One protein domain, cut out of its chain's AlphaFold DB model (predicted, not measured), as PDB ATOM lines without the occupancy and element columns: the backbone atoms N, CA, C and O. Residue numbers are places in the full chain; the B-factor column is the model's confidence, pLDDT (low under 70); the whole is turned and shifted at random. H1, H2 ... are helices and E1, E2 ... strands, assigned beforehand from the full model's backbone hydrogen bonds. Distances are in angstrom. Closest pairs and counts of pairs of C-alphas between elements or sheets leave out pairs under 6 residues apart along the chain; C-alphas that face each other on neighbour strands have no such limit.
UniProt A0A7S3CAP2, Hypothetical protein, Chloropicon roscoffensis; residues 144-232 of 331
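AT A GLANCE: This is residues 144 to 232 of the 331 residues of the protein "Hypothetical protein" of Chloropicon roscoffensis (UniProt A0A7S3CAP2). One long helix, H1, runs along one side of a body made largely of loops; the small two-stranded hairpin E1 and E2 packs on its residues 161 to 169, and its residues 144 to 149 stick out. The 89 printed residues, under half in named elements, run H1, E1, E2, H2: mostly helix, one antiparallel sheet. The whole is compact, radius of gyration of the C-alphas 12.9 A, spanning 41 by 28 by 20 A.

IN THESE COORDINATES: Find C-alpha 144 at (18.102, 17.496, 48.530); from there H1 runs 40.6 A to residue 171. E1 is residues 175 to 178, E2 203 to 206, and H2 213 to 216, ending at (14.769, 9.272, 22.447).

HOW THE PARTS SIT: In the E1 and E2 hairpin, N 176 and O 205 are 2.8 A apart, within hydrogen-bond range. The closest C-alphas of H1 and E2, Gly 161 and Val 204, are 6.6 A apart. Those of E2 and H2, Val 203 and Met 216, are 6.3 A apart. In H1 every O i to N i+4 pair is within hydrogen-bond range; H2 is too short for one.

THE WHOLE: The printed part has no cut, and no printed residue is under 70 in pLDDT. The E1 to E2 link, 24 residues, is long.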
ATOM      1  N   ARG A 144      16.708  17.573  49.006       86.81
ATOM      2  CA  ARG A 144      18.102  17.496  48.530       86.81
ATOM      3  C   ARG A 144      18.466  16.089  48.064       86.81
ATOM      4  O   ARG A 144      18.963  15.955  46.959       86.81
ATOM      5  N   ARG A 145      18.119  15.048  48.832       89.06
ATOM      6  CA  ARG A 145      18.348  13.648  48.422       89.06
ATOM      7  C   ARG A 145      17.648  13.301  47.111       89.06
ATOM      8  O   ARG A 145      18.280  12.762  46.220       89.06
ATOM      9  N   LEU A 146      16.377  13.681  46.954       88.69
ATOM     10  CA  LEU A 146      15.652  13.457  45.697       88.69
ATOM     11  C   LEU A 146      16.293  14.181  44.502       88.69
ATOM     12  O   LEU A 146      16.244  13.665  43.391       88.69
ATOM     13  N   GLN A 147      16.885  15.359  44.720       87.50
ATOM     14  CA  GLN A 147      17.647  16.066  43.692       87.50
ATOM     15  C   GLN A 147      18.975  15.352  43.386       87.50
ATOM     16  O   GLN A 147      19.287  15.138  42.221       87.50
ATOM     17  N   GLU A 148      19.722  14.925  44.408       88.94
ATOM     18  CA  GLU A 148      20.962  14.146  44.265       88.94
ATOM     19  C   GLU A 148      20.717  12.828  43.496       88.94
ATOM     20  O   GLU A 148      21.455  12.522  42.556       88.94
ATOM     21  N   ASP A 149      19.634  12.109  43.816       91.50
ATOM     22  CA  ASP A 149      19.186  10.897  43.115       91.50
ATOM     23  C   ASP A 149      18.846  11.196  41.635       91.50
ATOM     24  O   ASP A 149      19.230  10.453  40.727       91.50
ATOM     25  N   GLN A 150      18.143  12.305  41.358       88.88
ATOM     26  CA  GLN A 150      17.808  12.739  39.992       88.88
ATOM     27  C   GLN A 150      19.050  13.134  39.184       88.88
ATOM     28  O   GLN A 150      19.160  12.773  38.007       88.88
ATOM     29  N   GLU A 151      20.001  13.833  39.802       89.88
ATOM     30  CA  GLU A 151      21.283  14.168  39.190       89.88
ATOM     31  C   GLU A 151      22.097  12.904  38.878       89.88
ATOM     32  O   GLU A 151      22.690  12.818  37.801       89.88
ATOM     33  N   GLU A 152      22.110  11.892  39.754       92.69
ATOM     34  CA  GLU A 152      22.775  10.616  39.471       92.69
ATOM     35  C   GLU A 152      22.143   9.892  38.271       92.69
ATOM     36  O   GLU A 152      22.874   9.431  37.386       92.69
ATOM     37  N   VAL A 153      20.810   9.865  38.171       93.31
ATOM     38  CA  VAL A 153      20.096   9.316  37.003       93.31
ATOM     39  C   VAL A 153      20.449  10.083  35.721       93.31
ATOM     40  O   VAL A 153      20.719   9.465  34.687       93.31
ATOM     41  N   CYS A 154      20.525  11.415  35.765       92.81
ATOM     42  CA  CYS A 154      20.934  12.213  34.606       92.81
ATOM     43  C   CYS A 154      22.391  11.916  34.200       92.81
ATOM     44  O   CYS A 154      22.672  11.668  33.025       92.81
ATOM     45  N   ARG A 155      23.315  11.823  35.168       92.88
ATOM     46  CA  ARG A 155      24.718  11.420  34.939       92.88
ATOM     47  C   ARG A 155      24.843   9.976  34.431       92.88
ATOM     48  O   ARG A 155      25.805   9.662  33.730       92.88
ATOM     49  N   ALA A 156      23.923   9.074  34.777       93.94
ATOM     50  CA  ALA A 156      23.855   7.728  34.201       93.94
ATOM     51  C   ALA A 156      23.474   7.786  32.713       93.94
ATOM     52  O   ALA A 156      24.248   7.324  31.880       93.94
ATOM     53  N   ARG A 157      22.390   8.488  32.357       94.06
ATOM     54  CA  ARG A 157      21.956   8.650  30.955       94.06
ATOM     55  C   ARG A 157      23.013   9.282  30.046       94.06
ATOM     56  O   ARG A 157      23.155   8.869  28.896       94.06
ATOM     57  N   VAL A 158      23.781  10.253  30.549       93.94
ATOM     58  CA  VAL A 158      24.907  10.848  29.802       93.94
ATOM     59  C   VAL A 158      26.019   9.819  29.562       93.94
ATOM     60  O   VAL A 158      26.520   9.714  28.441       93.94
ATOM     61  N   ARG A 159      26.370   8.999  30.566       94.69
ATOM     62  CA  ARG A 159      27.325   7.887  30.391       94.69
ATOM     63  C   ARG A 159      26.821   6.871  29.366       94.69
ATOM     64  O   ARG A 159      27.585   6.499  28.479       94.69
ATOM     65  N   ASP A 160      25.547   6.498  29.423       92.25
ATOM     66  CA  ASP A 160      24.941   5.566  28.468       92.25
ATOM     67  C   ASP A 160      24.927   6.142  27.042       92.25
ATOM     68  O   ASP A 160      25.156   5.416  26.078       92.25
ATOM     69  N   GLY A 161      24.730   7.456  26.882       90.94
ATOM     70  CA  GLY A 161      24.875   8.151  25.598       90.94
ATOM     71  C   GLY A 161      26.290   8.077  25.016       90.94
ATOM     72  O   GLY A 161      26.452   7.816  23.822       90.94
ATOM     73  N   ILE A 162      27.312   8.245  25.859       93.00
ATOM     74  CA  ILE A 162      28.722   8.105  25.466       93.00
ATOM     75  C   ILE A 162      29.037   6.650  25.089       93.00
ATOM     76  O   ILE A 162      29.642   6.410  24.043       93.00
ATOM     77  N   LEU A 163      28.585   5.678  25.888       92.56
ATOM     78  CA  LEU A 163      28.778   4.251  25.613       92.56
ATOM     79  C   LEU A 163      28.099   3.830  24.305       92.56
ATOM     80  O   LEU A 163      28.743   3.201  23.472       92.56
ATOM     81  N   ARG A 164      26.850   4.249  24.055       90.44
ATOM     82  CA  ARG A 164      26.137   3.958  22.797       90.44
ATOM     83  C   ARG A 164      26.869   4.496  21.563       90.44
ATOM     84  O   ARG A 164      26.858   3.836  20.525       90.44
ATOM     85  N   ARG A 165      27.549   5.647  21.672       91.56
ATOM     86  CA  ARG A 165      28.429   6.167  20.608       91.56
ATOM     87  C   ARG A 165      29.663   5.282  20.407       91.56
ATOM     88  O   ARG A 165      29.921   4.876  19.280       91.56
ATOM     89  N   GLN A 166      30.374   4.943  21.483       93.50
ATOM     90  CA  GLN A 166      31.571   4.091  21.425       93.50
ATOM     91  C   GLN A 166      31.265   2.681  20.889       93.50
ATOM     92  O   GLN A 166      32.033   2.140  20.096       93.50
ATOM     93  N   GLU A 167      30.130   2.091  21.275       91.88
ATOM     94  CA  GLU A 167      29.666   0.806  20.741       91.88
ATOM     95  C   GLU A 167      29.381   0.874  19.241       91.88
ATOM     96  O   GLU A 167      29.778  -0.027  18.504       91.88
ATOM     97  N   ALA A 168      28.692   1.924  18.787       90.44
ATOM     98  CA  ALA A 168      28.374   2.106  17.377       90.44
ATOM     99  C   ALA A 168      29.647   2.306  16.540       90.44
ATOM    100  O   ALA A 168      29.836   1.612  15.543       90.44
ATOM    101  N   GLU A 169      30.569   3.162  16.997       90.62
ATOM    102  CA  GLU A 169      31.894   3.347  16.387       90.62
ATOM    103  C   GLU A 169      32.670   2.021  16.312       90.62
ATOM    104  O   GLU A 169      33.175   1.659  15.248       90.62
ATOM    105  N   GLY A 170      32.694   1.244  17.402       93.12
ATOM    106  CA  GLY A 170      33.347  -0.069  17.459       93.12
ATOM    107  C   GLY A 170      32.722  -1.141  16.556       93.12
ATOM    108  O   GLY A 170      33.397  -2.108  16.202       93.12
ATOM    109  N   ARG A 171      31.455  -0.975  16.154       91.88
ATOM    110  CA  ARG A 171      30.741  -1.853  15.207       91.88
ATOM    111  C   ARG A 171      30.712  -1.320  13.771       91.88
ATOM    112  O   ARG A 171      30.278  -2.039  12.875       91.88
ATOM    113  N   GLY A 172      31.158  -0.083  13.537       90.75
ATOM    114  CA  GLY A 172      30.996   0.609  12.254       90.75
ATOM    115  C   GLY A 172      29.549   1.025  11.948       90.75
ATOM    116  O   GLY A 172      29.203   1.239  10.787       90.75
ATOM    117  N   GLU A 173      28.693   1.123  12.967       92.38
ATOM    118  CA  GLU A 173      27.300   1.559  12.849       92.38
ATOM    119  C   GLU A 173      27.209   3.097  12.835       92.38
ATOM    120  O   GLU A 173      27.894   3.787  13.592       92.38
ATOM    121  N   TYR A 174      26.343   3.660  11.987       89.81
ATOM    122  CA  TYR A 174      26.176   5.113  11.905       89.81
ATOM    123  C   TYR A 174      25.308   5.652  13.049       89.81
ATOM    124  O   TYR A 174      24.137   5.291  13.194       89.81
ATOM    125  N   VAL A 175      25.877   6.573  13.827       93.00
ATOM    126  CA  VAL A 175      25.182   7.306  14.888       93.00
ATOM    127  C   VAL A 175      24.507   8.543  14.302       93.00
ATOM    128  O   VAL A 175      25.138   9.333  13.600       93.00
ATOM    129  N   ARG A 176      23.226   8.734  14.621       93.56
ATOM    130  CA  ARG A 176      22.457   9.933  14.281       93.56
ATOM    131  C   ARG A 176      22.384  10.877  15.475       93.56
ATOM    132  O   ARG A 176      22.378  10.449  16.628       93.56
ATOM    133  N   GLU A 177      22.280  12.165  15.173       93.44
ATOM    134  CA  GLU A 177      21.994  13.215  16.147       93.44
ATOM    135  C   GLU A 177      20.703  13.940  15.750       93.44
ATOM    136  O   GLU A 177      20.469  14.212  14.570       93.44
ATOM    137  N   THR A 178      19.861  14.269  16.727       94.75
ATOM    138  CA  THR A 178      18.694  15.143  16.540       94.75
ATOM    139  C   THR A 178      18.573  16.135  17.689       94.75
ATOM    140  O   THR A 178      18.893  15.819  18.831       94.75
ATOM    141  N   CYS A 179      18.090  17.341  17.388       94.38
ATOM    142  CA  CYS A 179      17.728  18.365  18.377       94.38
ATOM    143  C   CYS A 179      16.208  18.567  18.505       94.38
ATOM    144  O   CYS A 179      15.748  19.495  19.177       94.38
ATOM    145  N   LEU A 180      15.424  17.711  17.841       95.25
ATOM    146  CA  LEU A 180      13.969  17.681  17.935       95.25
ATOM    147  C   LEU A 180      13.537  16.719  19.040       95.25
ATOM    148  O   LEU A 180      14.032  15.597  19.122       95.25
ATOM    149  N   ASP A 181      12.564  17.144  19.836       94.88
ATOM    150  CA  ASP A 181      11.814  16.251  20.713       94.88
ATOM    151  C   ASP A 181      11.053  15.207  19.891       94.88
ATOM    152  O   ASP A 181      10.281  15.550  18.995       94.88
ATOM    153  N   PHE A 182      11.242  13.935  20.232       95.62
ATOM    154  CA  PHE A 182      10.578  12.811  19.587       95.62
ATOM    155  C   PHE A 182       9.042  12.916  19.613       95.62
ATOM    156  O   PHE A 182       8.393  12.598  18.615       95.62
ATOM    157  N   ILE A 183       8.454  13.409  20.709       94.88
ATOM    158  CA  ILE A 183       6.995  13.493  20.878       94.88
ATOM    159  C   ILE A 183       6.429  14.706  20.138       94.88
ATOM    160  O   ILE A 183       5.497  14.572  19.346       94.88
ATOM    161  N   THR A 184       6.956  15.904  20.405       95.12
ATOM    162  CA  THR A 184       6.369  17.150  19.874       95.12
ATOM    163  C   THR A 184       6.925  17.576  18.516       95.12
ATOM    164  O   THR A 184       6.337  18.447  17.876       95.12
ATOM    165  N   GLN A 185       8.038  16.986  18.059       94.88
ATOM    166  CA  GLN A 185       8.780  17.367  16.845       94.88
ATOM    167  C   GLN A 185       9.243  18.840  16.841       94.88
ATOM    168  O   GLN A 185       9.522  19.433  15.797       94.88
ATOM    169  N   VAL A 186       9.350  19.432  18.033       95.31
ATOM    170  CA  VAL A 186       9.814  20.802  18.271       95.31
ATOM    171  C   VAL A 186      11.306  20.790  18.596       95.31
ATOM    172  O   VAL A 186      11.762  19.961  19.386       95.31
ATOM    173  N   LYS A 187      12.073  21.730  18.027       96.12
ATOM    174  CA  LYS A 187      13.467  21.954  18.441       96.12
ATOM    175  C   LYS A 187      13.491  22.604  19.819       96.12
ATOM    176  O   LYS A 187      12.807  23.607  20.044       96.12
ATOM    177  N   ARG A 188      14.305  22.068  20.725       95.06
ATOM    178  CA  ARG A 188      14.423  22.585  22.092       95.06
ATOM    179  C   ARG A 188      15.822  23.148  22.366       95.06
ATOM    180  O   ARG A 188      16.824  22.615  21.892       95.06
ATOM    181  N   GLY A 189      15.861  24.259  23.096       93.69
ATOM    182  CA  GLY A 189      17.063  25.022  23.430       93.69
ATOM    183  C   GLY A 189      17.873  24.402  24.571       93.69
ATOM    184  O   GLY A 189      17.832  23.194  24.792       93.69
ATOM    185  N   ARG A 190      18.649  25.226  25.284       93.12
ATOM    186  CA  ARG A 190      19.468  24.818  26.448       93.12
ATOM    187  C   ARG A 190      18.594  24.228  27.566       93.12
ATOM    188  O   ARG A 190      17.417  24.570  27.629       93.12
ATOM    189  N   CYS A 191      19.148  23.369  28.428       91.56
ATOM    190  CA  CYS A 191      18.421  22.857  29.604       91.56
ATOM    191  C   CYS A 191      18.040  24.049  30.515       91.56
ATOM    192  O   CYS A 191      18.761  25.047  30.559       91.56
ATOM    193  N   ALA A 192      16.907  23.974  31.220       87.69
ATOM    194  CA  ALA A 192      16.492  25.014  32.167       87.69
ATOM    195  C   ALA A 192      17.386  25.077  33.421       87.69
ATOM    196  O   ALA A 192      17.433  26.108  34.091       87.69
ATOM    197  N   ASP A 193      18.094  23.985  33.722       83.62
ATOM    198  CA  ASP A 193      19.110  23.914  34.768       83.62
ATOM    199  C   ASP A 193      20.396  24.661  34.342       83.62
ATOM    200  O   ASP A 193      21.049  24.244  33.380       83.62
ATOM    201  N   PRO A 194      20.795  25.740  35.046       76.25
ATOM    202  CA  PRO A 194      22.010  26.494  34.746       76.25
ATOM    203  C   PRO A 194      23.308  25.782  35.168       76.25
ATOM    204  O   PRO A 194      24.385  26.272  34.836       76.25
ATOM    205  N   SER A 195      23.235  24.673  35.917       71.44
ATOM    206  CA  SER A 195      24.407  23.883  36.316       71.44
ATOM    207  C   SER A 195      24.910  22.957  35.201       71.44
ATOM    208  O   SER A 195      26.097  22.623  35.155       71.44
ATOM    209  N   ALA A 196      24.031  22.588  34.265       76.06
ATOM    210  CA  ALA A 196      24.350  21.738  33.130       76.06
ATOM    211  C   ALA A 196      24.845  22.561  31.927       76.06
ATOM    212  O   ALA A 196      24.067  23.269  31.282       76.06
ATOM    213  N   ASP A 197      26.122  22.415  31.558       79.56
ATOM    214  CA  ASP A 197      26.667  23.021  30.334       79.56
ATOM    215  C   ASP A 197      26.156  22.288  29.083       79.56
ATOM    216  O   ASP A 197      26.774  21.360  28.556       79.56
ATOM    217  N   CYS A 198      24.965  22.681  28.632       87.31
ATOM    218  CA  CYS A 198      24.290  22.075  27.496       87.31
ATOM    219  C   CYS A 198      23.886  23.135  26.459       87.31
ATOM    220  O   CYS A 198      23.101  24.038  26.770       87.31
ATOM    221  N   PRO A 199      24.357  23.037  25.202       89.25
ATOM    222  CA  PRO A 199      24.074  24.028  24.163       89.25
ATOM    223  C   PRO A 199      22.643  23.954  23.612       89.25
ATOM    224  O   PRO A 199      22.128  24.954  23.113       89.25
ATOM    225  N   GLY A 200      21.994  22.793  23.710       92.69
ATOM    226  CA  GLY A 200      20.644  22.536  23.215       92.69
ATOM    227  C   GLY A 200      20.195  21.116  23.556       92.69
ATOM    228  O   GLY A 200      21.032  20.296  23.928       92.69
ATOM    229  N   PHE A 201      18.906  20.798  23.425       95.31
ATOM    230  CA  PHE A 201      18.466  19.400  23.488       95.31
ATOM    231  C   PHE A 201      19.139  18.634  22.353       95.31
ATOM    232  O   PHE A 201      19.113  19.069  21.202       95.31
ATOM    233  N   THR A 202      19.805  17.530  22.670       95.25
ATOM    234  CA  THR A 202      20.504  16.713  21.674       95.25
ATOM    235  C   THR A 202      20.379  15.254  22.058       95.25
ATOM    236  O   THR A 202      20.818  14.846  23.131       95.25
ATOM    237  N   VAL A 203      19.782  14.469  21.170       95.31
ATOM    238  CA  VAL A 203      19.669  13.018  21.279       95.31
ATOM    239  C   VAL A 203      20.636  12.395  20.289       95.31
ATOM    240  O   VAL A 203      20.562  12.655  19.088       95.31
ATOM    241  N   VAL A 204      21.531  11.566  20.811       94.00
ATOM    242  CA  VAL A 204      22.480  10.748  20.059       94.00
ATOM    243  C   VAL A 204      21.918   9.328  20.052       94.00
ATOM    244  O   VAL A 204      21.663   8.789  21.127       94.00
ATOM    245  N   TYR A 205      21.695   8.718  18.888       94.69
ATOM    246  CA  TYR A 205      21.006   7.423  18.785       94.69
ATOM    247  C   TYR A 205      21.457   6.601  17.569       94.69
ATOM    248  O   TYR A 205      21.880   7.156  16.553       94.69
ATOM    249  N   ARG A 206      21.359   5.267  17.652       93.75
ATOM    250  CA  ARG A 206      21.498   4.375  16.488       93.75
ATOM    251  C   ARG A 206      20.140   4.208  15.818       93.75
ATOM    252  O   ARG A 206      19.106   4.337  16.466       93.75
ATOM    253  N   GLU A 207      20.117   3.842  14.540       91.62
ATOM    254  CA  GLU A 207      18.853   3.618  13.818       91.62
ATOM    255  C   GLU A 207      18.002   2.484  14.426       91.62
ATOM    256  O   GLU A 207      16.777   2.560  14.391       91.62
ATOM    257  N   ALA A 208      18.633   1.497  15.075       91.25
ATOM    258  CA  ALA A 208      17.946   0.455  15.842       91.25
ATOM    259  C   ALA A 208      17.260   0.977  17.124       91.25
ATOM    260  O   ALA A 208      16.215   0.458  17.506       91.25
ATOM    261  N   ASP A 209      17.812   2.019  17.757       92.19
ATOM    262  CA  ASP A 209      17.300   2.591  19.012       92.19
ATOM    263  C   ASP A 209      16.288   3.735  18.765       92.19
ATOM    264  O   ASP A 209      15.799   4.353  19.706       92.19
ATOM    265  N   ALA A 210      15.959   4.048  17.505       92.50
ATOM    266  CA  ALA A 210      15.184   5.235  17.114       92.50
ATOM    267  C   ALA A 210      13.728   5.277  17.627       92.50
ATOM    268  O   ALA A 210      13.046   6.287  17.449       92.50
ATOM    269  N   MET A 211      13.252   4.186  18.233       94.50
ATOM    270  CA  MET A 211      11.935   4.055  18.868       94.50
ATOM    271  C   MET A 211      12.028   3.732  20.372       94.50
ATOM    272  O   MET A 211      10.996   3.519  21.007       94.50
ATOM    273  N   ASP A 212      13.234   3.672  20.947       94.19
ATOM    274  CA  ASP A 212      13.435   3.434  22.379       94.19
ATOM    275  C   ASP A 212      13.199   4.742  23.163       94.19
ATOM    276  O   ASP A 212      13.910   5.728  22.936       94.19
ATOM    277  N   PRO A 213      12.218   4.801  24.086       94.00
ATOM    278  CA  PRO A 213      11.928   6.015  24.841       94.00
ATOM    279  C   PRO A 213      13.052   6.435  25.804       94.00
ATOM    280  O   PRO A 213      13.223   7.635  26.009       94.00
ATOM    281  N   GLU A 214      13.843   5.512  26.366       91.06
ATOM    282  CA  GLU A 214      14.967   5.880  27.249       91.06
ATOM    283  C   GLU A 214      16.134   6.494  26.461       91.06
ATOM    284  O   GLU A 214      16.910   7.282  27.003       91.06
ATOM    285  N   VAL A 215      16.227   6.209  25.158       94.06
ATOM    286  CA  VAL A 215      17.170   6.879  24.253       94.06
ATOM    287  C   VAL A 215      16.590   8.189  23.711       94.06
ATOM    288  O   VAL A 215      17.283   9.203  23.707       94.06
ATOM    289  N   MET A 216      15.333   8.187  23.260       95.88
ATOM    290  CA  MET A 216      14.769   9.272  22.447       95.88
ATOM    291  C   MET A 216      14.142  10.431  23.235       95.88
ATOM    292  O   MET A 216      13.958  11.511  22.671       95.88
ATOM    293  N   LEU A 217      13.803  10.244  24.518       95.75
ATOM    294  CA  LEU A 217      13.153  11.281  25.335       95.75
ATOM    295  C   LEU A 217      14.120  12.101  26.199       95.75
ATOM    296  O   LEU A 217      13.707  13.121  26.756       95.75
ATOM    297  N   TYR A 218      15.386  11.692  26.304       95.44
ATOM    298  CA  TYR A 218      16.366  12.285  27.215       95.44
ATOM    299  C   TYR A 218      17.577  12.853  26.475       95.44
ATOM    300  O   TYR A 218      18.103  12.264  25.531       95.44
ATOM    301  N   CYS A 219      18.041  14.016  26.925       95.25
ATOM    302  CA  CYS A 219      19.197  14.681  26.349       95.25
ATOM    303  C   CYS A 219      20.458  13.846  26.596       95.25
ATOM    304  O   CYS A 219      20.834  13.593  27.737       95.25
ATOM    305  N   SER A 220      21.172  13.476  25.537       93.50
ATOM    306  CA  SER A 220      22.440  12.741  25.636       93.50
ATOM    307  C   SER A 220      23.596  13.596  26.182       93.50
ATOM    308  O   SER A 220      24.663  13.055  26.453       93.50
ATOM    309  N   LEU A 221      23.393  14.913  26.348       92.56
ATOM    310  CA  LEU A 221      24.382  15.856  26.890       92.56
ATOM    311  C   LEU A 221      24.138  16.219  28.367       92.56
ATOM    312  O   LEU A 221      25.092  16.204  29.135       92.56
ATOM    313  N   CYS A 222      22.893  16.518  28.779       93.62
ATOM    314  CA  CYS A 222      22.566  16.848  30.183       93.62
ATOM    315  C   CYS A 222      21.750  15.779  30.935       93.62
ATOM    316  O   CYS A 222      21.492  15.949  32.119       93.62
ATOM    317  N   GLY A 223      21.324  14.685  30.294       93.81
ATOM    318  CA  GLY A 223      20.548  13.597  30.915       93.81
ATOM    319  C   GLY A 223      19.082  13.930  31.230       93.81
ATOM    320  O   GLY A 223      18.268  13.016  31.395       93.81
ATOM    321  N   HIS A 224      18.733  15.217  31.266       94.25
ATOM    322  CA  HIS A 224      17.380  15.710  31.495       94.25
ATOM    323  C   HIS A 224      16.403  15.311  30.370       94.25
ATOM    324  O   HIS A 224      16.805  15.191  29.204       94.25
ATOM    325  N   PRO A 225      15.110  15.106  30.685       94.31
ATOM    326  CA  PRO A 225      14.071  14.876  29.688       94.31
ATOM    327  C   PRO A 225      13.905  16.085  28.766       94.31
ATOM    328  O   PRO A 225      14.128  17.230  29.160       94.31
ATOM    329  N   ALA A 226      13.396  15.842  27.558       94.12
ATOM    330  CA  ALA A 226      13.085  16.886  26.585       94.12
ATOM    331  C   ALA A 226      12.265  18.041  27.192       94.12
ATOM    332  O   ALA A 226      12.503  19.198  26.867       94.12
ATOM    333  N   ASN A 227      11.333  17.754  28.108       93.19
ATOM    334  CA  ASN A 227      10.481  18.767  28.737       93.19
ATOM    335  C   ASN A 227      11.228  19.836  29.549       93.19
ATOM    336  O   ASN A 227      10.747  20.968  29.585       93.19
ATOM    337  N   ASP A 228      12.408  19.529  30.087       93.06
ATOM    338  CA  ASP A 228      13.221  20.487  30.849       93.06
ATOM    339  C   ASP A 228      14.056  21.401  29.935       93.06
ATOM    340  O   ASP A 228      14.770  22.290  30.396       93.06
ATOM    341  N   HIS A 229      13.939  21.218  28.616       93.75
ATOM    342  CA  HIS A 229      14.436  22.150  27.619       93.75
ATOM    343  C   HIS A 229      13.279  23.014  27.080       93.75
ATOM    344  O   HIS A 229      12.380  22.483  26.405       93.75
ATOM    345  N   PRO A 230      13.279  24.344  27.311       94.50
ATOM    346  CA  PRO A 230      12.372  25.262  26.629       94.50
ATOM    347  C   PRO A 230      12.505  25.179  25.105       94.50
ATOM    348  O   PRO A 230      13.541  24.803  24.554       94.50
ATOM    349  N   VAL A 231      11.441  25.567  24.407       95.12
ATOM    350  CA  VAL A 231      11.411  25.618  22.941       95.12
ATOM    351  C   VAL A 231      12.435  26.629  22.410       95.12
ATOM    352  O   VAL A 231      12.570  27.730  22.940       95.12
ATOM    353  N   ASP A 232      13.141  26.260  21.343       95.06
ATOM    354  CA  ASP A 232      14.121  27.119  20.681       95.06
ATOM    355  C   ASP A 232      13.433  28.317  19.989       95.06
ATOM    356  O   ASP A 232      12.606  28.161  19.086       95.06
TER     357      ASP A 232